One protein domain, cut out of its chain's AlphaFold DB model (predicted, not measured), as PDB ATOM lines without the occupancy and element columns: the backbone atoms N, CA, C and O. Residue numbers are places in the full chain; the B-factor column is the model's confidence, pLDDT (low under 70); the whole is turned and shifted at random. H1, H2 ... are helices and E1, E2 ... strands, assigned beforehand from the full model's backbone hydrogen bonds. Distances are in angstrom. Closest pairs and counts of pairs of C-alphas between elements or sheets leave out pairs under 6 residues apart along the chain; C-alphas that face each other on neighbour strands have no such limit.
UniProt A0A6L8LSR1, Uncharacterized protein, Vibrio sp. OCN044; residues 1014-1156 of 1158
ATOM      1  N   ALA A1014      33.758  40.266 -23.180       89.56
ATOM      2  CA  ALA A1014      33.771  40.249 -21.723       89.56
ATOM      3  C   ALA A1014      33.021  41.448 -21.128       89.56
ATOM      4  O   ALA A1014      32.209  41.259 -20.228       89.56
ATOM      5  N   VAL A1015      33.205  42.660 -21.667       89.56
ATOM      6  CA  VAL A1015      32.450  43.863 -21.263       89.56
ATOM      7  C   VAL A1015      30.945  43.644 -21.418       89.56
ATOM      8  O   VAL A1015      30.180  43.914 -20.490       89.56
ATOM      9  N   THR A1016      30.517  43.140 -22.578       86.50
ATOM     10  CA  THR A1016      29.097  42.898 -22.879       86.50
ATOM     11  C   THR A1016      28.494  41.892 -21.898       86.50
ATOM     12  O   THR A1016      27.455  42.162 -21.293       86.50
ATOM     13  N   ASN A1017      29.179  40.766 -21.682       89.25
ATOM     14  CA  ASN A1017      28.731  39.711 -20.777       89.25
ATOM     15  C   ASN A1017      28.712  40.179 -19.317       89.25
ATOM     16  O   ASN A1017      27.732  39.961 -18.608       89.25
ATOM     17  N   LEU A1018      29.749  40.890 -18.870       91.44
ATOM     18  CA  LEU A1018      29.825  41.434 -17.516       91.44
ATOM     19  C   LEU A1018      28.724  42.457 -17.239       91.44
ATOM     20  O   LEU A1018      28.103  42.385 -16.183       91.44
ATOM     21  N   ARG A1019      28.437  43.371 -18.176       89.06
ATOM     22  CA  ARG A1019      27.333  44.337 -18.029       89.06
ATOM     23  C   ARG A1019      25.974  43.637 -17.941       89.06
ATOM     24  O   ARG A1019      25.154  44.025 -17.113       89.06
ATOM     25  N   ALA A1020      25.756  42.577 -18.719       86.00
ATOM     26  CA  ALA A1020      24.531  41.777 -18.647       86.00
ATOM     27  C   ALA A1020      24.397  40.991 -17.326       86.00
ATOM     28  O   ALA A1020      23.305  40.873 -16.772       86.00
ATOM     29  N   ILE A1021      25.506  40.484 -16.778       86.94
ATOM     30  CA  ILE A1021      25.538  39.846 -15.452       86.94
ATOM     31  C   ILE A1021      25.271  40.881 -14.341       86.94
ATOM     32  O   ILE A1021      24.570  40.597 -13.363       86.94
ATOM     33  N   ALA A1022      25.832  42.082 -14.495       82.94
ATOM     34  CA  ALA A1022      25.816  43.170 -13.523       82.94
ATOM     35  C   ALA A1022      24.504  43.974 -13.480       82.94
ATOM     36  O   ALA A1022      24.231  44.638 -12.479       82.94
ATOM     37  N   SER A1023      23.667  43.900 -14.521       78.31
ATOM     38  CA  SER A1023      22.360  44.568 -14.561       78.31
ATOM     39  C   SER A1023      21.310  43.930 -13.637       78.31
ATOM     40  O   SER A1023      20.217  44.473 -13.486       78.31
ATOM     41  N   ARG A1024      21.612  42.788 -13.001       77.38
ATOM     42  CA  ARG A1024      20.731  42.147 -12.010       77.38
ATOM     43  C   ARG A1024      20.897  42.797 -10.618       77.38
ATOM     44  O   ARG A1024      22.030  43.067 -10.213       77.38
ATOM     45  N   PRO A1025      19.812  43.017  -9.843       64.06
ATOM     46  CA  PRO A1025      19.895  43.600  -8.499       64.06
ATOM     47  C   PRO A1025      20.830  42.802  -7.579       64.06
ATOM     48  O   PRO A1025      20.757  41.576  -7.540       64.06
ATOM     49  N   ARG A1026      21.672  43.492  -6.790       68.19
ATOM     50  CA  ARG A1026      22.659  42.884  -5.864       68.19
ATOM     51  C   ARG A1026      23.677  41.969  -6.566       68.19
ATOM     52  O   ARG A1026      23.948  40.863  -6.097       68.19
ATOM     53  N   SER A1027      24.260  42.456  -7.659       68.19
ATOM     54  CA  SER A1027      25.221  41.745  -8.519       68.19
ATOM     55  C   SER A1027      26.336  40.986  -7.778       68.19
ATOM     56  O   SER A1027      26.691  39.898  -8.208       68.19
ATOM     57  N   TYR A1028      26.832  41.469  -6.633       77.69
ATOM     58  CA  TYR A1028      27.839  40.762  -5.822       77.69
ATOM     59  C   TYR A1028      27.418  39.359  -5.365       77.69
ATOM     60  O   TYR A1028      28.265  38.488  -5.187       77.69
ATOM     61  N   ASN A1029      26.113  39.143  -5.189       72.25
ATOM     62  CA  ASN A1029      25.541  37.859  -4.797       72.25
ATOM     63  C   ASN A1029      25.013  37.066  -6.003       72.25
ATOM     64  O   ASN A1029      24.469  35.978  -5.818       72.25
ATOM     65  N   ASN A1030      25.139  37.597  -7.224       85.81
ATOM     66  CA  ASN A1030      24.813  36.855  -8.433       85.81
ATOM     67  C   ASN A1030      25.849  35.721  -8.595       85.81
ATOM     68  O   ASN A1030      27.042  36.021  -8.697       85.81
ATOM     69  N   PRO A1031      25.433  34.440  -8.636       88.31
ATOM     70  CA  PRO A1031      26.346  33.314  -8.825       88.31
ATOM     71  C   PRO A1031      27.213  33.448 -10.079       88.31
ATOM     72  O   PRO A1031      28.382  33.074 -10.047       88.31
ATOM     73  N   ASP A1032      26.674  34.041 -11.146       91.62
ATOM     74  CA  ASP A1032      27.375  34.251 -12.414       91.62
ATOM     75  C   ASP A1032      28.507  35.272 -12.244       91.62
ATOM     76  O   ASP A1032      29.640  35.041 -12.661       91.62
ATOM     77  N   TYR A1033      28.228  36.372 -11.539       92.94
ATOM     78  CA  TYR A1033      29.232  37.381 -11.194       92.94
ATOM     79  C   TYR A1033      30.307  36.780 -10.283       92.94
ATOM     80  O   TYR A1033      31.501  36.883 -10.556       92.94
ATOM     81  N   ALA A1034      29.882  36.092  -9.221       91.31
ATOM     82  CA  ALA A1034      30.782  35.438  -8.283       91.31
ATOM     83  C   ALA A1034      31.644  34.355  -8.953       91.31
ATOM     84  O   ALA A1034      32.779  34.150  -8.535       91.31
ATOM     85  N   SER A1035      31.136  33.691  -9.994       92.44
ATOM     86  CA  SER A1035      31.881  32.725 -10.801       92.44
ATOM     87  C   SER A1035      32.951  33.408 -11.655       92.44
ATOM     88  O   SER A1035      34.120  33.035 -11.576       92.44
ATOM     89  N   VAL A1036      32.592  34.467 -12.398       94.69
ATOM     90  CA  VAL A1036      33.534  35.207 -13.262       94.69
ATOM     91  C   VAL A1036      34.676  35.839 -12.463       94.69
ATOM     92  O   VAL A1036      35.814  35.872 -12.930       94.69
ATOM     93  N   PHE A1037      34.397  36.305 -11.245       95.06
ATOM     94  CA  PHE A1037      35.407  36.885 -10.358       95.06
ATOM     95  C   PHE A1037      35.975  35.895  -9.328       95.06
ATOM     96  O   PHE A1037      36.778  36.294  -8.486       95.06
ATOM     97  N   GLU A1038      35.592  34.614  -9.395       93.69
ATOM     98  CA  GLU A1038      36.035  33.535  -8.493       93.69
ATOM     99  C   GLU A1038      35.843  33.836  -6.994       93.69
ATOM    100  O   GLU A1038      36.598  33.371  -6.133       93.69
ATOM    101  N   LEU A1039      34.808  34.607  -6.669       91.75
ATOM    102  CA  LEU A1039      34.517  35.110  -5.326       91.75
ATOM    103  C   LEU A1039      34.155  33.999  -4.328       91.75
ATOM    104  O   LEU A1039      34.298  34.186  -3.118       91.75
ATOM    105  N   ASN A1040      33.699  32.847  -4.830       87.19
ATOM    106  CA  ASN A1040      33.277  31.699  -4.018       87.19
ATOM    107  C   ASN A1040      34.309  30.564  -3.964       87.19
ATOM    108  O   ASN A1040      34.267  29.749  -3.047       87.19
ATOM    109  N   THR A1041      35.211  30.473  -4.943       81.12
ATOM    110  CA  THR A1041      36.086  29.302  -5.133       81.12
ATOM    111  C   THR A1041      37.497  29.505  -4.602       81.12
ATOM    112  O   THR A1041      38.219  28.532  -4.399       81.12
ATOM    113  N   SER A1042      37.899  30.749  -4.354       76.69
ATOM    114  CA  SER A1042      39.248  31.074  -3.905       76.69
ATOM    115  C   SER A1042      39.267  31.575  -2.462       76.69
ATOM    116  O   SER A1042      38.349  32.255  -1.995       76.69
ATOM    117  N   SER A1043      40.310  31.190  -1.724       82.94
ATOM    118  CA  SER A1043      40.571  31.740  -0.395       82.94
ATOM    119  C   SER A1043      40.882  33.229  -0.548       82.94
ATOM    120  O   SER A1043      41.811  33.569  -1.282       82.94
ATOM    121  N   PRO A1044      40.107  34.126   0.079       82.94
ATOM    122  CA  PRO A1044      40.348  35.543  -0.026       82.94
ATOM    123  C   PRO A1044      41.624  35.876   0.747       82.94
ATOM    124  O   PRO A1044      42.000  35.196   1.705       82.94
ATOM    125  N   MET A1045      42.305  36.917   0.300       84.56
ATOM    126  CA  MET A1045      43.538  37.374   0.912       84.56
ATOM    127  C   MET A1045      43.203  38.065   2.233       84.56
ATOM    128  O   MET A1045      42.347  38.951   2.276       84.56
ATOM    129  N   SER A1046      43.877  37.659   3.308       76.56
ATOM    130  CA  SER A1046      43.796  38.314   4.621       76.56
ATOM    131  C   SER A1046      44.694  39.552   4.707       76.56
ATOM    132  O   SER A1046      44.438  40.457   5.498       76.56
ATOM    133  N   ASN A1047      45.724  39.624   3.859       81.38
ATOM    134  CA  ASN A1047      46.580  40.788   3.677       81.38
ATOM    135  C   ASN A1047      46.741  41.062   2.187       81.38
ATOM    136  O   ASN A1047      47.028  40.150   1.423       81.38
ATOM    137  N   LEU A1048      46.542  42.317   1.799       78.56
ATOM    138  CA  LEU A1048      46.688  42.777   0.428       78.56
ATOM    139  C   LEU A1048      47.999  43.558   0.327       78.56
ATOM    140  O   LEU A1048      48.084  44.677   0.839       78.56
ATOM    141  N   VAL A1049      49.029  42.956  -0.269       83.50
ATOM    142  CA  VAL A1049      50.321  43.613  -0.504       83.50
ATOM    143  C   VAL A1049      50.333  44.150  -1.933       83.50
ATOM    144  O   VAL A1049      49.841  43.501  -2.850       83.50
ATOM    145  N   VAL A1050      50.868  45.360  -2.135       80.19
ATOM    146  CA  VAL A1050      50.955  45.989  -3.473       80.19
ATOM    147  C   VAL A1050      51.647  45.065  -4.472       80.19
ATOM    148  O   VAL A1050      51.203  44.930  -5.608       80.19
ATOM    149  N   ASP A1051      52.696  44.391  -4.002       85.12
ATOM    150  CA  ASP A1051      53.519  43.468  -4.775       85.12
ATOM    151  C   ASP A1051      52.750  42.225  -5.248       85.12
ATOM    152  O   ASP A1051      53.227  41.512  -6.126       85.12
ATOM    153  N   ASP A1052      51.541  41.968  -4.744       85.25
ATOM    154  CA  ASP A1052      50.694  40.880  -5.243       85.25
ATOM    155  C   ASP A1052      49.943  41.277  -6.534       85.25
ATOM    156  O   ASP A1052      49.463  40.414  -7.272       85.25
ATOM    157  N   ILE A1053      49.862  42.576  -6.852       91.75
ATOM    158  CA  ILE A1053      49.175  43.107  -8.038       91.75
ATOM    159  C   ILE A1053      50.196  43.307  -9.166       91.75
ATOM    160  O   ILE A1053      50.717  44.396  -9.400       91.75
ATOM    161  N   GLN A1054      50.500  42.219  -9.874       93.00
ATOM    162  CA  GLN A1054      51.515  42.210 -10.939       93.00
ATOM    163  C   GLN A1054      50.996  42.637 -12.319       93.00
ATOM    164  O   GLN A1054      51.803  42.945 -13.202       93.00
ATOM    165  N   GLU A1055      49.676  42.662 -12.491       95.00
ATOM    166  CA  GLU A1055      48.956  43.002 -13.718       95.00
ATOM    167  C   GLU A1055      47.623  43.691 -13.391       95.00
ATOM    168  O   GLU A1055      47.188  43.669 -12.242       95.00
ATOM    169  N   SER A1056      46.980  44.327 -14.375       95.75
ATOM    170  CA  SER A1056      45.696  45.011 -14.165       95.75
ATOM    171  C   SER A1056      44.575  44.019 -13.813       95.75
ATOM    172  O   SER A1056      44.528  42.900 -14.330       95.75
ATOM    173  N   GLY A1057      43.619  44.422 -12.974       96.44
ATOM    174  CA  GLY A1057      42.543  43.537 -12.519       96.44
ATOM    175  C   GLY A1057      41.478  44.209 -11.666       96.44
ATOM    176  O   GLY A1057      41.465  45.422 -11.477       96.44
ATOM    177  N   PHE A1058      40.565  43.393 -11.151       95.75
ATOM    178  CA  PHE A1058      39.469  43.825 -10.292       95.75
ATOM    179  C   PHE A1058      39.778  43.469  -8.847       95.75
ATOM    180  O   PHE A1058      40.173  42.339  -8.561       95.75
ATOM    181  N   LEU A1059      39.590  44.431  -7.951       93.56
ATOM    182  CA  LEU A1059      39.821  44.278  -6.528       93.56
ATOM    183  C   LEU A1059      38.493  44.365  -5.777       93.56
ATOM    184  O   LEU A1059      37.902  45.437  -5.666       93.56
ATOM    185  N   HIS A1060      38.029  43.231  -5.261       93.19
ATOM    186  CA  HIS A1060      36.803  43.118  -4.480       93.19
ATOM    187  C   HIS A1060      37.091  43.225  -2.988       93.19
ATOM    188  O   HIS A1060      38.038  42.626  -2.472       93.19
ATOM    189  N   PHE A1061      36.210  43.942  -2.296       90.00
ATOM    190  CA  PHE A1061      36.260  44.174  -0.858       90.00
ATOM    191  C   PHE A1061      35.039  43.550  -0.187       90.00
ATOM    192  O   PHE A1061      33.895  43.742  -0.628       90.00
ATOM    193  N   GLY A1062      35.273  42.810   0.893       89.25
ATOM    194  CA  GLY A1062      34.219  42.167   1.664       89.25
ATOM    195  C   GLY A1062      34.609  41.912   3.114       89.25
ATOM    196  O   GLY A1062      35.705  42.253   3.556       89.25
ATOM    197  N   GLY A1063      33.687  41.305   3.852       87.19
ATOM    198  CA  GLY A1063      33.929  40.835   5.209       87.19
ATOM    199  C   GLY A1063      32.928  39.769   5.638       87.19
ATOM    200  O   GLY A1063      31.884  39.566   5.003       87.19
ATOM    201  N   GLU A1064      33.274  39.040   6.696       84.25
ATOM    202  CA  GLU A1064      32.420  37.972   7.219       84.25
ATOM    203  C   GLU A1064      31.134  38.572   7.806       84.25
ATOM    204  O   GLU A1064      31.165  39.440   8.679       84.25
ATOM    205  N   GLY A1065      29.982  38.134   7.293       79.31
ATOM    206  CA  GLY A1065      28.677  38.444   7.873       79.31
ATOM    207  C   GLY A1065      28.386  37.609   9.125       79.31
ATOM    208  O   GLY A1065      29.131  36.688   9.454       79.31
ATOM    209  N   GLY A1066      27.251  37.878   9.784       74.94
ATOM    210  CA  GLY A1066      26.835  37.271  11.066       74.94
ATOM    211  C   GLY A1066      26.614  35.746  11.100       74.94
ATOM    212  O   GLY A1066      26.085  35.240  12.078       74.94
ATOM    213  N   GLU A1067      27.018  35.006  10.068       82.38
ATOM    214  CA  GLU A1067      26.904  33.540   9.965       82.38
ATOM    215  C   GLU A1067      28.162  32.900   9.339       82.38
ATOM    216  O   GLU A1067      28.098  31.803   8.788       82.38
ATOM    217  N   GLY A1068      29.295  33.613   9.297       79.19
ATOM    218  CA  GLY A1068      30.501  33.159   8.584       79.19
ATOM    219  C   GLY A1068      30.364  33.167   7.052       79.19
ATOM    220  O   GLY A1068      31.283  32.776   6.333       79.19
ATOM    221  N   LYS A1069      29.227  33.637   6.517       82.69
ATOM    222  CA  LYS A1069      29.051  33.866   5.079       82.69
ATOM    223  C   LYS A1069      29.868  35.071   4.642       82.69
ATOM    224  O   LYS A1069      29.775  36.151   5.229       82.69
ATOM    225  N   ARG A1070      30.614  34.891   3.557       85.12
ATOM    226  CA  ARG A1070      31.357  35.965   2.905       85.12
ATOM    227  C   ARG A1070      30.390  36.900   2.176       85.12
ATOM    228  O   ARG A1070      29.672  36.468   1.280       85.12
ATOM    229  N   LEU A1071      30.371  38.175   2.560       85.88
ATOM    230  CA  LEU A1071      29.656  39.249   1.881       85.88
ATOM    231  C   LEU A1071      30.644  40.164   1.146       85.88
ATOM    232  O   LEU A1071      31.508  40.780   1.767       85.88
ATOM    233  N   TRP A1072      30.509  40.268  -0.176       89.12
ATOM    234  CA  TRP A1072      31.234  41.242  -0.999       89.12
ATOM    235  C   TRP A1072      30.395  42.513  -1.125       89.12
ATOM    236  O   TRP A1072      29.194  42.438  -1.387       89.12
ATOM    237  N   ARG A1073      31.002  43.679  -0.889       86.50
ATOM    238  CA  ARG A1073      30.276  44.960  -0.829       86.50
ATOM    239  C   ARG A1073      30.764  46.005  -1.819       86.50
ATOM    240  O   ARG A1073      30.003  46.916  -2.138       86.50
ATOM    241  N   HIS A1074      32.004  45.897  -2.281       90.06
ATOM    242  CA  HIS A1074      32.597  46.894  -3.159       90.06
ATOM    243  C   HIS A1074      33.583  46.250  -4.135       90.06
ATOM    244  O   HIS A1074      34.137  45.182  -3.858       90.06
ATOM    245  N   VAL A1075      33.812  46.909  -5.268       92.12
ATOM    246  CA  VAL A1075      34.845  46.552  -6.239       92.12
ATOM    247  C   VAL A1075      35.489  47.820  -6.785       92.12
ATOM    248  O   VAL A1075      34.795  48.792  -7.078       92.12
ATOM    249  N   ALA A1076      36.806  47.782  -6.936       92.25
ATOM    250  CA  ALA A1076      37.591  48.791  -7.628       92.25
ATOM    251  C   ALA A1076      38.370  48.148  -8.784       92.25
ATOM    252  O   ALA A1076      38.589  46.934  -8.802       92.25
ATOM    253  N   TYR A1077      38.798  48.954  -9.750       94.38
ATOM    254  CA  TYR A1077      39.703  48.510 -10.806       94.38
ATOM    255  C   TYR A1077      41.133  48.942 -10.477       94.38
ATOM    256  O   TYR A1077      41.387  50.125 -10.268       94.38
ATOM    257  N   ALA A1078      42.061  47.989 -10.434       93.88
ATOM    258  CA  ALA A1078      43.483  48.249 -10.271       93.88
ATOM    259  C   ALA A1078      44.158  48.211 -11.643       93.88
ATOM    260  O   ALA A1078      44.166  47.174 -12.309       93.88
ATOM    261  N   HIS A1079      44.727  49.335 -12.065       94.56
ATOM    262  CA  HIS A1079      45.497  49.434 -13.294       94.56
ATOM    263  C   HIS A1079      46.987  49.383 -12.983       94.56
ATOM    264  O   HIS A1079      47.475  50.180 -12.180       94.56
ATOM    265  N   VAL A1080      47.710  48.474 -13.631       93.19
ATOM    266  CA  VAL A1080      49.169  48.396 -13.533       93.19
ATOM    267  C   VAL A1080      49.772  49.067 -14.756       93.19
ATOM    268  O   VAL A1080      49.520  48.659 -15.889       93.19
ATOM    269  N   SER A1081      50.576  50.095 -14.510       90.81
ATOM    270  CA  SER A1081      51.340  50.826 -15.521       90.81
ATOM    271  C   SER A1081      52.818  50.868 -15.135       90.81
ATOM    272  O   SER A1081      53.170  50.567 -13.995       90.81
ATOM    273  N   GLU A1082      53.686  51.216 -16.078       88.44
ATOM    274  CA  GLU A1082      55.099  51.490 -15.810       88.44
ATOM    275  C   GLU A1082      55.330  52.999 -15.892       88.44
ATOM    276  O   GLU A1082      54.785  53.677 -16.769       88.44
ATOM    277  N   ASP A1083      56.107  53.536 -14.957       82.69
ATOM    278  CA  ASP A1083      56.553  54.920 -15.017       82.69
ATOM    279  C   ASP A1083      57.701  55.108 -16.024       82.69
ATOM    280  O   ASP A1083      58.149  54.175 -16.692       82.69
ATOM    281  N   VAL A1084      58.204  56.340 -16.143       78.81
ATOM    282  CA  VAL A1084      59.311  56.673 -17.061       78.81
ATOM    283  C   VAL A1084      60.606  55.910 -16.714       78.81
ATOM    284  O   VAL A1084      61.473  55.757 -17.571       78.81
ATOM    285  N   GLY A1085      60.741  55.414 -15.479       85.19
ATOM    286  CA  GLY A1085      61.865  54.611 -15.001       85.19
ATOM    287  C   GLY A1085      61.651  53.094 -15.079       85.19
ATOM    288  O   GLY A1085      62.527  52.352 -14.637       85.19
ATOM    289  N   GLY A1086      60.522  52.621 -15.620       85.56
ATOM    290  CA  GLY A1086      60.163  51.198 -15.644       85.56
ATOM    291  C   GLY A1086      59.708  50.648 -14.285       85.56
ATOM    292  O   GLY A1086      59.566  49.435 -14.126       85.56
ATOM    293  N   GLN A1087      59.485  51.509 -13.287       87.12
ATOM    294  CA  GLN A1087      58.903  51.106 -12.014       87.12
ATOM    295  C   GLN A1087      57.398  50.902 -12.189       87.12
ATOM    296  O   GLN A1087      56.689  51.743 -12.744       87.12
ATOM    297  N   LYS A1088      56.891  49.775 -11.683       89.50
ATOM    298  CA  LYS A1088      55.456  49.488 -11.687       89.50
ATOM    299  C   LYS A1088      54.714  50.452 -10.764       89.50
ATOM    300  O   LYS A1088      55.029  50.559  -9.580       89.50
ATOM    301  N   ILE A1089      53.689  51.098 -11.305       90.31
ATOM    302  CA  ILE A1089      52.720  51.915 -10.580       90.31
ATOM    303  C   ILE A1089      51.361  51.228 -10.672       90.31
ATOM    304  O   ILE A1089      50.834  51.004 -11.764       90.31
ATOM    305  N   VAL A1090      50.777  50.936  -9.512       92.19
ATOM    306  CA  VAL A1090      49.396  50.464  -9.401       92.19
ATOM    307  C   VAL A1090      48.505  51.665  -9.092       92.19
ATOM    308  O   VAL A1090      48.643  52.295  -8.045       92.19
ATOM    309  N   THR A1091      47.589  51.994  -9.996       91.06
ATOM    310  CA  THR A1091      46.582  53.046  -9.804       91.06
ATOM    311  C   THR A1091      45.225  52.400  -9.581       91.06
ATOM    312  O   THR A1091      44.771  51.612 -10.409       91.06
ATOM    313  N   ILE A1092      44.558  52.733  -8.478       90.06
ATOM    314  CA  ILE A1092      43.186  52.286  -8.239       90.06
ATOM    315  C   ILE A1092      42.217  53.312  -8.779       90.06
ATOM    316  O   ILE A1092      42.370  54.499  -8.511       90.06
ATOM    317  N   TYR A1093      41.201  52.823  -9.476       89.44
ATOM    318  CA  TYR A1093      40.047  53.574  -9.927       89.44
ATOM    319  C   TYR A1093      38.796  53.024  -9.259       89.44
ATOM    320  O   TYR A1093      38.528  51.818  -9.302       89.44
ATOM    321  N   GLN A1094      38.008  53.910  -8.667       85.56
ATOM    322  CA  GLN A1094      36.774  53.546  -7.989       85.56
ATOM    323  C   GLN A1094      35.692  54.602  -8.227       85.56
ATOM    324  O   GLN A1094      35.987  55.774  -8.473       85.56
ATOM    325  N   ALA A1095      34.433  54.195  -8.128       78.31
ATOM    326  CA  ALA A1095      33.324  55.132  -8.093       78.31
ATOM    327  C   ALA A1095      32.349  54.743  -6.983       78.31
ATOM    328  O   ALA A1095      32.110  53.557  -6.741       78.31
ATOM    329  N   ASN A1096      31.759  55.771  -6.380       68.75
ATOM    330  CA  ASN A1096      30.781  55.723  -5.302       68.75
ATOM    331  C   ASN A1096      31.216  55.106  -3.964       68.75
ATOM    332  O   ASN A1096      31.797  54.030  -3.867       68.75
ATOM    333  N   GLY A1097      30.819  55.799  -2.892       63.75
ATOM    334  CA  GLY A1097      31.133  55.470  -1.505       63.75
ATOM    335  C   GLY A1097      32.090  56.498  -0.917       63.75
ATOM    336  O   GLY A1097      33.298  56.280  -0.925       63.75
ATOM    337  N   GLY A1098      31.544  57.597  -0.382       68.56
ATOM    338  CA  GLY A1098      32.336  58.683   0.212       68.56
ATOM    339  C   GLY A1098      33.351  58.178   1.240       68.56
ATOM    340  O   GLY A1098      34.494  58.617   1.228       68.56
ATOM    341  N   GLY A1099      32.988  57.152   2.022       73.62
ATOM    342  CA  GLY A1099      33.927  56.444   2.898       73.62
ATOM    343  C   GLY A1099      35.144  55.908   2.140       73.62
ATOM    344  O   GLY A1099      36.261  56.325   2.427       73.62
ATOM    345  N   TYR A1100      34.937  55.051   1.131       74.25
ATOM    346  CA  TYR A1100      36.010  54.469   0.307       74.25
ATOM    347  C   TYR A1100      36.849  55.524  -0.419       74.25
ATOM    348  O   TYR A1100      38.039  55.308  -0.620       74.25
ATOM    349  N   GLN A1101      36.261  56.659  -0.809       72.50
ATOM    350  CA  GLN A1101      37.010  57.754  -1.437       72.50
ATOM    351  C   GLN A1101      37.957  58.418  -0.437       72.50
ATOM    352  O   GLN A1101      39.143  58.562  -0.728       72.50
ATOM    353  N   VAL A1102      37.450  58.737   0.756       74.56
ATOM    354  CA  VAL A1102      38.248  59.329   1.836       74.56
ATOM    355  C   VAL A1102      39.396  58.403   2.238       74.56
ATOM    356  O   VAL A1102      40.524  58.864   2.336       74.56
ATOM    357  N   ALA A1103      39.146  57.094   2.361       71.44
ATOM    358  CA  ALA A1103      40.183  56.108   2.700       71.44
ATOM    359  C   ALA A1103      41.205  55.810   1.593       71.44
ATOM    360  O   ALA A1103      42.105  54.990   1.758       71.44
ATOM    361  N   MET A1104      41.024  56.383   0.408       68.75
ATOM    362  CA  MET A1104      42.051  56.357  -0.627       68.75
ATOM    363  C   MET A1104      42.826  57.679  -0.682       68.75
ATOM    364  O   MET A1104      43.573  57.914  -1.630       68.75
ATOM    365  N   GLY A1105      42.670  58.531   0.339       67.38
ATOM    366  CA  GLY A1105      43.309  59.838   0.426       67.38
ATOM    367  C   GLY A1105      42.702  60.888  -0.506       67.38
ATOM    368  O   GLY A1105      43.351  61.897  -0.779       67.38
ATOM    369  N   PHE A1106      41.486  60.673  -1.022       66.31
ATOM    370  CA  PHE A1106      40.799  61.683  -1.826       66.31
ATOM    371  C   PHE A1106      40.020  62.632  -0.928       66.31
ATOM    372  O   PHE A1106      39.283  62.203  -0.040       66.31
ATOM    373  N   SER A1107      40.138  63.931  -1.203       51.00
ATOM    374  CA  SER A1107      39.204  64.926  -0.686       51.00
ATOM    375  C   SER A1107      37.788  64.445  -0.987       51.00
ATOM    376  O   SER A1107      37.519  64.069  -2.131       51.00
ATOM    377  N   ALA A1108      36.903  64.431   0.014       52.62
ATOM    378  CA  ALA A1108      35.496  64.120  -0.206       52.62
ATOM    379  C   ALA A1108      34.989  65.030  -1.332       52.62
ATOM    380  O   ALA A1108      34.955  66.252  -1.186       52.62
ATOM    381  N   ILE A1109      34.717  64.441  -2.495       48.66
ATOM    382  CA  ILE A1109      34.224  65.189  -3.643       48.66
ATOM    383  C   ILE A1109      32.833  65.699  -3.255       48.66
ATOM    384  O   ILE A1109      32.065  64.958  -2.635       48.66
ATOM    385  N   ASP A1110      32.531  66.957  -3.591       44.12
ATOM    386  CA  ASP A1110      31.198  67.550  -3.437       44.12
ATOM    387  C   ASP A1110      30.134  66.511  -3.852       44.12
ATOM    388  O   ASP A1110      30.230  65.970  -4.960       44.12
ATOM    389  N   PRO A1111      29.137  66.192  -3.003       45.78
ATOM    390  CA  PRO A1111      28.069  65.244  -3.323       45.78
ATOM    391  C   PRO A1111      27.369  65.514  -4.665       45.78
ATOM    392  O   PRO A1111      26.780  64.597  -5.237       45.78
ATOM    393  N   LYS A1112      27.449  66.743  -5.192       40.00
ATOM    394  CA  LYS A1112      26.924  67.141  -6.507       40.00
ATOM    395  C   LYS A1112      27.801  66.703  -7.692       40.00
ATOM    396  O   LYS A1112      27.330  66.703  -8.823       40.00
ATOM    397  N   ILE A1113      29.049  66.288  -7.454       45.97
ATOM    398  CA  ILE A1113      30.031  65.814  -8.450       45.97
ATOM    399  C   ILE A1113      30.284  64.301  -8.247       45.97
ATOM    400  O   ILE A1113      31.405  63.808  -8.339       45.97
ATOM    401  N   GLN A1114      29.233  63.515  -7.985       48.12
ATOM    402  CA  GLN A1114      29.321  62.045  -7.848       48.12
ATOM    403  C   GLN A1114      29.730  61.301  -9.138       48.12
ATOM    404  O   GLN A1114      29.919  60.090  -9.128       48.12
ATOM    405  N   ILE A1115      29.910  62.014 -10.251       51.97
ATOM    406  CA  ILE A1115      30.186  61.431 -11.572       51.97
ATOM    407  C   ILE A1115      31.694  61.170 -11.782       51.97
ATOM    408  O   ILE A1115      32.084  60.420 -12.676       51.97
ATOM    409  N   ALA A1116      32.577  61.748 -10.960       56.03
ATOM    410  CA  ALA A1116      34.020  61.586 -11.132       56.03
ATOM    411  C   ALA A1116      34.522  60.253 -10.543       56.03
ATOM    412  O   ALA A1116      34.385  59.983  -9.351       56.03
ATOM    413  N   THR A1117      35.168  59.432 -11.377       68.25
ATOM    414  CA  THR A1117      35.929  58.262 -10.906       68.25
ATOM    415  C   THR A1117      37.088  58.750 -10.043       68.25
ATOM    416  O   THR A1117      37.987  59.430 -10.541       68.25
ATOM    417  N   ALA A1118      37.082  58.410  -8.758       73.75
ATOM    418  CA  ALA A1118      38.195  58.706  -7.873       73.75
ATOM    419  C   ALA A1118      39.373  57.782  -8.220       73.75
ATOM    420  O   ALA A1118      39.180  56.581  -8.437       73.75
ATOM    421  N   LYS A1119      40.584  58.347  -8.319       84.62
ATOM    422  CA  LYS A1119      41.793  57.617  -8.723       84.62
ATOM    423  C   LYS A1119      42.989  57.994  -7.865       84.62
ATOM    424  O   LYS A1119      43.194  59.176  -7.605       84.62
ATOM    425  N   GLY A1120      43.823  57.026  -7.508       81.94
ATOM    426  CA  GLY A1120      45.026  57.307  -6.726       81.94
ATOM    427  C   GLY A1120      46.039  56.172  -6.750       81.94
ATOM    428  O   GLY A1120      45.689  55.035  -7.084       81.94
ATOM    429  N   PRO A1121      47.308  56.480  -6.436       84.88
ATOM    430  CA  PRO A1121      48.348  55.473  -6.350       84.88
ATOM    431  C   PRO A1121      48.060  54.540  -5.177       84.88
ATOM    432  O   PRO A1121      47.756  54.976  -4.065       84.88
ATOM    433  N   TRP A1122      48.190  53.245  -5.416       81.75
ATOM    434  CA  TRP A1122      48.089  52.251  -4.368       81.75
ATOM    435  C   TRP A1122      49.338  52.297  -3.485       81.75
ATOM    436  O   TRP A1122      50.459  52.112  -3.958       81.75
ATOM    437  N   ASN A1123      49.151  52.542  -2.190       82.81
ATOM    438  CA  ASN A1123      50.226  52.561  -1.202       82.81
ATOM    439  C   ASN A1123      49.765  51.908   0.113       82.81
ATOM    440  O   ASN A1123      48.579  51.642   0.305       82.81
ATOM    441  N   GLN A1124      50.697  51.631   1.032       77.56
ATOM    442  CA  GLN A1124      50.367  50.957   2.296       77.56
ATOM    443  C   GLN A1124      49.388  51.747   3.180       77.56
ATOM    444  O   GLN A1124      48.614  51.129   3.912       77.56
ATOM    445  N   ASN A1125      49.364  53.081   3.084       79.00
ATOM    446  CA  ASN A1125      48.425  53.909   3.846       79.00
ATOM    447  C   ASN A1125      46.989  53.682   3.361       79.00
ATOM    448  O   ASN A1125      46.108  53.433   4.178       79.00
ATOM    449  N   VAL A1126      46.784  53.632   2.040       78.06
ATOM    450  CA  VAL A1126      45.489  53.298   1.427       78.06
ATOM    451  C   VAL A1126      44.992  51.926   1.894       78.06
ATOM    452  O   VAL A1126      43.817  51.759   2.208       78.06
ATOM    453  N   VAL A1127      45.877  50.931   2.017       73.69
ATOM    454  CA  VAL A1127      45.504  49.606   2.551       73.69
ATOM    455  C   VAL A1127      45.045  49.694   4.009       73.69
ATOM    456  O   VAL A1127      44.062  49.052   4.382       73.69
ATOM    457  N   GLY A1128      45.742  50.477   4.837       77.62
ATOM    458  CA  GLY A1128      45.382  50.697   6.240       77.62
ATOM    459  C   GLY A1128      44.020  51.375   6.404       77.62
ATOM    460  O   GLY A1128      43.198  50.929   7.204       77.62
ATOM    461  N   GLU A1129      43.743  52.397   5.601       79.56
ATOM    462  CA  GLU A1129      42.473  53.125   5.636       79.56
ATOM    463  C   GLU A1129      41.309  52.289   5.071       79.56
ATOM    464  O   GLU A1129      40.219  52.261   5.648       79.56
ATOM    465  N   LEU A1130      41.540  51.515   4.003       72.25
ATOM    466  CA  LEU A1130      40.549  50.572   3.473       72.25
ATOM    467  C   LEU A1130      40.213  49.462   4.479       72.25
ATOM    468  O   LEU A1130      39.057  49.043   4.556       72.25
ATOM    469  N   LYS A1131      41.186  48.998   5.280       73.31
ATOM    470  CA  LYS A1131      40.922  48.091   6.412       73.31
ATOM    471  C   LYS A1131      39.983  48.749   7.426       73.31
ATOM    472  O   LYS A1131      39.000  48.123   7.815       73.31
ATOM    473  N   ALA A1132      40.230  50.007   7.792       73.94
ATOM    474  CA  ALA A1132      39.442  50.726   8.793       73.94
ATOM    475  C   ALA A1132      37.968  50.944   8.390       73.94
ATOM    476  O   ALA A1132      37.080  50.832   9.230       73.94
ATOM    477  N   LEU A1133      37.681  51.196   7.109       71.81
ATOM    478  CA  LEU A1133      36.314  51.464   6.630       71.81
ATOM    479  C   LEU A1133      35.352  50.287   6.679       71.81
ATOM    480  O   LEU A1133      34.133  50.467   6.695       71.81
ATOM    481  N   THR A1134      35.884  49.079   6.562       65.88
ATOM    482  CA  THR A1134      35.045  47.917   6.301       65.88
ATOM    483  C   THR A1134      34.143  47.566   7.489       65.88
ATOM    484  O   THR A1134      33.164  46.857   7.279       65.88
ATOM    485  N   ASN A1135      34.394  48.093   8.702       64.31
ATOM    486  CA  ASN A1135      33.654  47.805   9.951       64.31
ATOM    487  C   ASN A1135      33.441  46.300  10.226       64.31
ATOM    488  O   ASN A1135      32.661  45.916  11.096       64.31
ATOM    489  N   TYR A1136      34.121  45.436   9.478       68.25
ATOM    490  CA  TYR A1136      34.046  43.998   9.601       68.25
ATOM    491  C   TYR A1136      35.155  43.554  10.535       68.25
ATOM    492  O   TYR A1136      36.295  43.991  10.397       68.25
ATOM    493  N   ALA A1137      34.829  42.646  11.453       69.31
ATOM    494  CA  ALA A1137      35.820  42.055  12.346       69.31
ATOM    495  C   ALA A1137      36.967  41.385  11.563       69.31
ATOM    496  O   ALA A1137      38.109  41.427  12.004       69.31
ATOM    497  N   ASN A1138      36.659  40.839  10.375       78.69
ATOM    498  CA  ASN A1138      37.593  40.146   9.490       78.69
ATOM    499  C   ASN A1138      37.415  40.629   8.033       78.69
ATOM    500  O   ASN A1138      36.656  40.008   7.277       78.69
ATOM    501  N   PRO A1139      38.049  41.744   7.621       83.31
ATOM    502  CA  PRO A1139      38.025  42.161   6.226       83.31
ATOM    503  C   PRO A1139      38.838  41.202   5.367       83.31
ATOM    504  O   PRO A1139      39.891  40.712   5.777       83.31
ATOM    505  N   TYR A1140      38.365  40.956   4.153       87.38
ATOM    506  CA  TYR A1140      39.086  40.137   3.194       87.38
ATOM    507  C   TYR A1140      38.972  40.710   1.784       87.38
ATOM    508  O   TYR A1140      38.030  41.431   1.437       87.38
ATOM    509  N   TYR A1141      39.959  40.365   0.964       90.44
ATOM    510  CA  TYR A1141      40.151  40.933  -0.364       90.44
ATOM    511  C   TYR A1141      40.228  39.824  -1.405       90.44
ATOM    512  O   TYR A1141      40.750  38.739  -1.139       90.44
ATOM    513  N   LYS A1142      39.756  40.094  -2.618       92.88
ATOM    514  CA  LYS A1142      40.006  39.227  -3.772       92.88
ATOM    515  C   LYS A1142      40.451  40.086  -4.937       92.88
ATOM    516  O   LYS A1142      39.752  41.013  -5.325       92.88
ATOM    517  N   PHE A1143      41.617  39.758  -5.474       94.56
ATOM    518  CA  PHE A1143      42.096  40.311  -6.725       94.56
ATOM    519  C   PHE A1143      41.875  39.283  -7.836       94.56
ATOM    520  O   PHE A1143      42.250  38.115  -7.686       94.56
ATOM    521  N   THR A1144      41.258  39.714  -8.931       95.81
ATOM    522  CA  THR A1144      41.028  38.885 -10.115       95.81
ATOM    523  C   THR A1144      41.611  39.596 -11.336       95.81
ATOM    524  O   THR A1144      41.055  40.613 -11.765       95.81
ATOM    525  N   PRO A1145      42.716  39.086 -11.910       96.75
ATOM    526  CA  PRO A1145      43.343  39.692 -13.078       96.75
ATOM    527  C   PRO A1145      42.419  39.794 -14.287       96.75
ATOM    528  O   PRO A1145      41.618  38.887 -14.533       96.75
ATOM    529  N   VAL A1146      42.572  40.844 -15.102       95.94
ATOM    530  CA  VAL A1146      41.725  41.044 -16.292       95.94
ATOM    531  C   VAL A1146      41.810  39.858 -17.254       95.94
ATOM    532  O   VAL A1146      40.789  39.429 -17.782       95.94
ATOM    533  N   ASN A1147      42.986  39.260 -17.428       94.31
ATOM    534  CA  ASN A1147      43.189  38.112 -18.318       94.31
ATOM    535  C   ASN A1147      42.304  36.929 -17.900       94.31
ATOM    536  O   ASN A1147      41.722  36.234 -18.736       94.31
ATOM    537  N   ARG A1148      42.177  36.724 -16.581       95.50
ATOM    538  CA  ARG A1148      41.326  35.689 -15.995       95.50
ATOM    539  C   ARG A1148      39.852  36.025 -16.190       95.50
ATOM    540  O   ARG A1148      39.090  35.152 -16.598       95.50
ATOM    541  N   VAL A1149      39.477  37.284 -15.962       95.81
ATOM    542  CA  VAL A1149      38.114  37.779 -16.192       95.81
ATOM    543  C   VAL A1149      37.709  37.622 -17.657       95.81
ATOM    544  O   VAL A1149      36.631  37.102 -17.909       95.81
ATOM    545  N   ASN A1150      38.567  37.976 -18.619       93.75
ATOM    546  CA  ASN A1150      38.321  37.771 -20.050       93.75
ATOM    547  C   ASN A1150      38.036  36.295 -20.349       93.75
ATOM    548  O   ASN A1150      37.008  35.973 -20.937       93.75
ATOM    549  N   GLY A1151      38.894  35.386 -19.874       92.69
ATOM    550  CA  GLY A1151      38.717  33.949 -20.093       92.69
ATOM    551  C   GLY A1151      37.419  33.388 -19.502       92.69
ATOM    552  O   GLY A1151      36.797  32.518 -20.107       92.69
ATOM    553  N   LEU A1152      36.985  33.870 -18.337       93.25
ATOM    554  CA  LEU A1152      35.761  33.388 -17.687       93.25
ATOM    555  C   LEU A1152      34.498  34.052 -18.253       93.25
ATOM    556  O   LEU A1152      33.519  33.364 -18.534       93.25
ATOM    557  N   ALA A1153      34.528  35.367 -18.473       90.94
ATOM    558  CA  ALA A1153      33.405  36.124 -19.013       90.94
ATOM    559  C   ALA A1153      33.121  35.763 -20.476       90.94
ATOM    560  O   ALA A1153      31.957  35.648 -20.847       90.94
ATOM    561  N   ASP A1154      34.143  35.526 -21.305       88.06
ATOM    562  CA  ASP A1154      33.951  35.177 -22.720       88.06
ATOM    563  C   ASP A1154      33.322  33.791 -22.914       88.06
ATOM    564  O   ASP A1154      32.665  33.548 -23.930       88.06
ATOM    565  N   ASN A1155      33.493  32.887 -21.947       84.50
ATOM    566  CA  ASN A1155      32.871  31.561 -21.952       84.50
ATOM    567  C   ASN A1155      31.421  31.578 -21.448       84.50
ATOM    568  O   ASN A1155      30.719  30.574 -21.563       84.50
ATOM    569  N   PHE A1156      30.958  32.713 -20.925       81.94
ATOM    570  CA  PHE A1156      29.572  32.894 -20.533       81.94
ATOM    571  C   PHE A1156      28.715  33.110 -21.793       81.94
ATOM    572  O   PHE A1156      28.862  34.112 -22.498       81.94
TER     573      PHE A1156
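Overview. This is residues 1014 to 1156 of the 1158 residues of an uncharacterized protein of Vibrio sp. OCN044 (UniProt A0A6L8LSR1). A strongly twisted, curled sheet of five strands runs through the middle, with H1, H2 and H5 clustered at one end of it and H3 and H4 at the opposite end. The longest strand, E2, has its centre near the middle of the domain, 1.8 A from the mean of the C-alphas, and bends sharply near its beginning, at residue 1073, while the turn of the hairpin E2 and E3 reaches far from the cluster of H1, H2 and H5. The printed part has 143 residues, in the order H1 H2 E1 E2 E3 H3 E4 H4 E5 H5; the sheet's order is E4 E3 E2 E1 E5, antiparallel throughout, and the class is mixed, helices and strands. It is compact and rounded, with a radius of gyration of the C-alphas of 15.3 A and spans of 37 by 37 by 33 A.

Arrangement. H1, residues 1014 to 1022, and H2, residues 1031 to 1036, form a helical hairpin at a shallow tilt of 23 degrees; their closest C-alphas, of Ile 1021 and Tyr 1033, are 6.2 A apart. Neither is on the sheet. E1, residues 1057 to 1064, E2, residues 1070 to 1082, and E3, residues 1088 to 1094, form a meander, each strand the antiparallel neighbour of the one before. N 1059 and O 1076 are 2.8 A apart, and N 1079 and O 1091 are 2.8 A apart. E2 bends by 70 degrees at residue 1073. H3, residues 1098 to 1102, is on the sheet at a height of 7.9 A, only just over none of the strands: 2 of its 5 C-alphas fall on E4. E4, residues 1118 to 1121, is an edge strand beside E3, with N 1092 and O 1120 2.9 A apart. H4, residues 1124 to 1133, is on the sheet at the sheet's level, its height of 1.7 A taken from just 6 C-alphas of the sheet; it only just touches H3, with 3 pairs of C-alphas within 8 A, the closest being those of Gly 1099 and Leu 1133, 6.7 A apart. E5, residues 1139 to 1145, is the other edge strand, beside E1, with N 1060 and O 1142 2.8 A apart. H5, residues 1146 to 1154, only grazes the sheet, with residues 1146 to 1149. H5 touches H1, the closest C-alphas being those of Ala 1014 and Ala 1153, 4.9 A apart; at 72 degrees they are only just about perpendicular. H5 touches H2 at a steep tilt of 50 degrees, opposite ways, with the C-alphas of Val 1036 and Leu 1152 closest at 5.3 A. In H1, H2, H3, H4 and H5 every O i to N i+4 pair is within hydrogen-bond range.

Along the chain. H1 begins with C-alpha 1014 at (33.771, 40.249, -21.723). E1 is 22.9 A long, E2 34.0 A, E3 19.5 A, H4 14.7 A and E5 20.2 A. C-alpha 1073, at the bend of E2, is at (30.276, 44.960, -0.829), and H5 ends with C-alpha 1154 at (33.951, 35.177, -22.720).

Size, cuts and confidence. The two C-alphas farthest apart, of Glu 1067 and Val 1084, are 48.1 A apart. The printed part has no cut. The links H2 to E1 and H3 to E4 are long. The mean pLDDT of the printed part is 81.5; residues 1025 to 1027, 1096 to 1098, 1104 to 1117 and 1134 to 1137 are under 70.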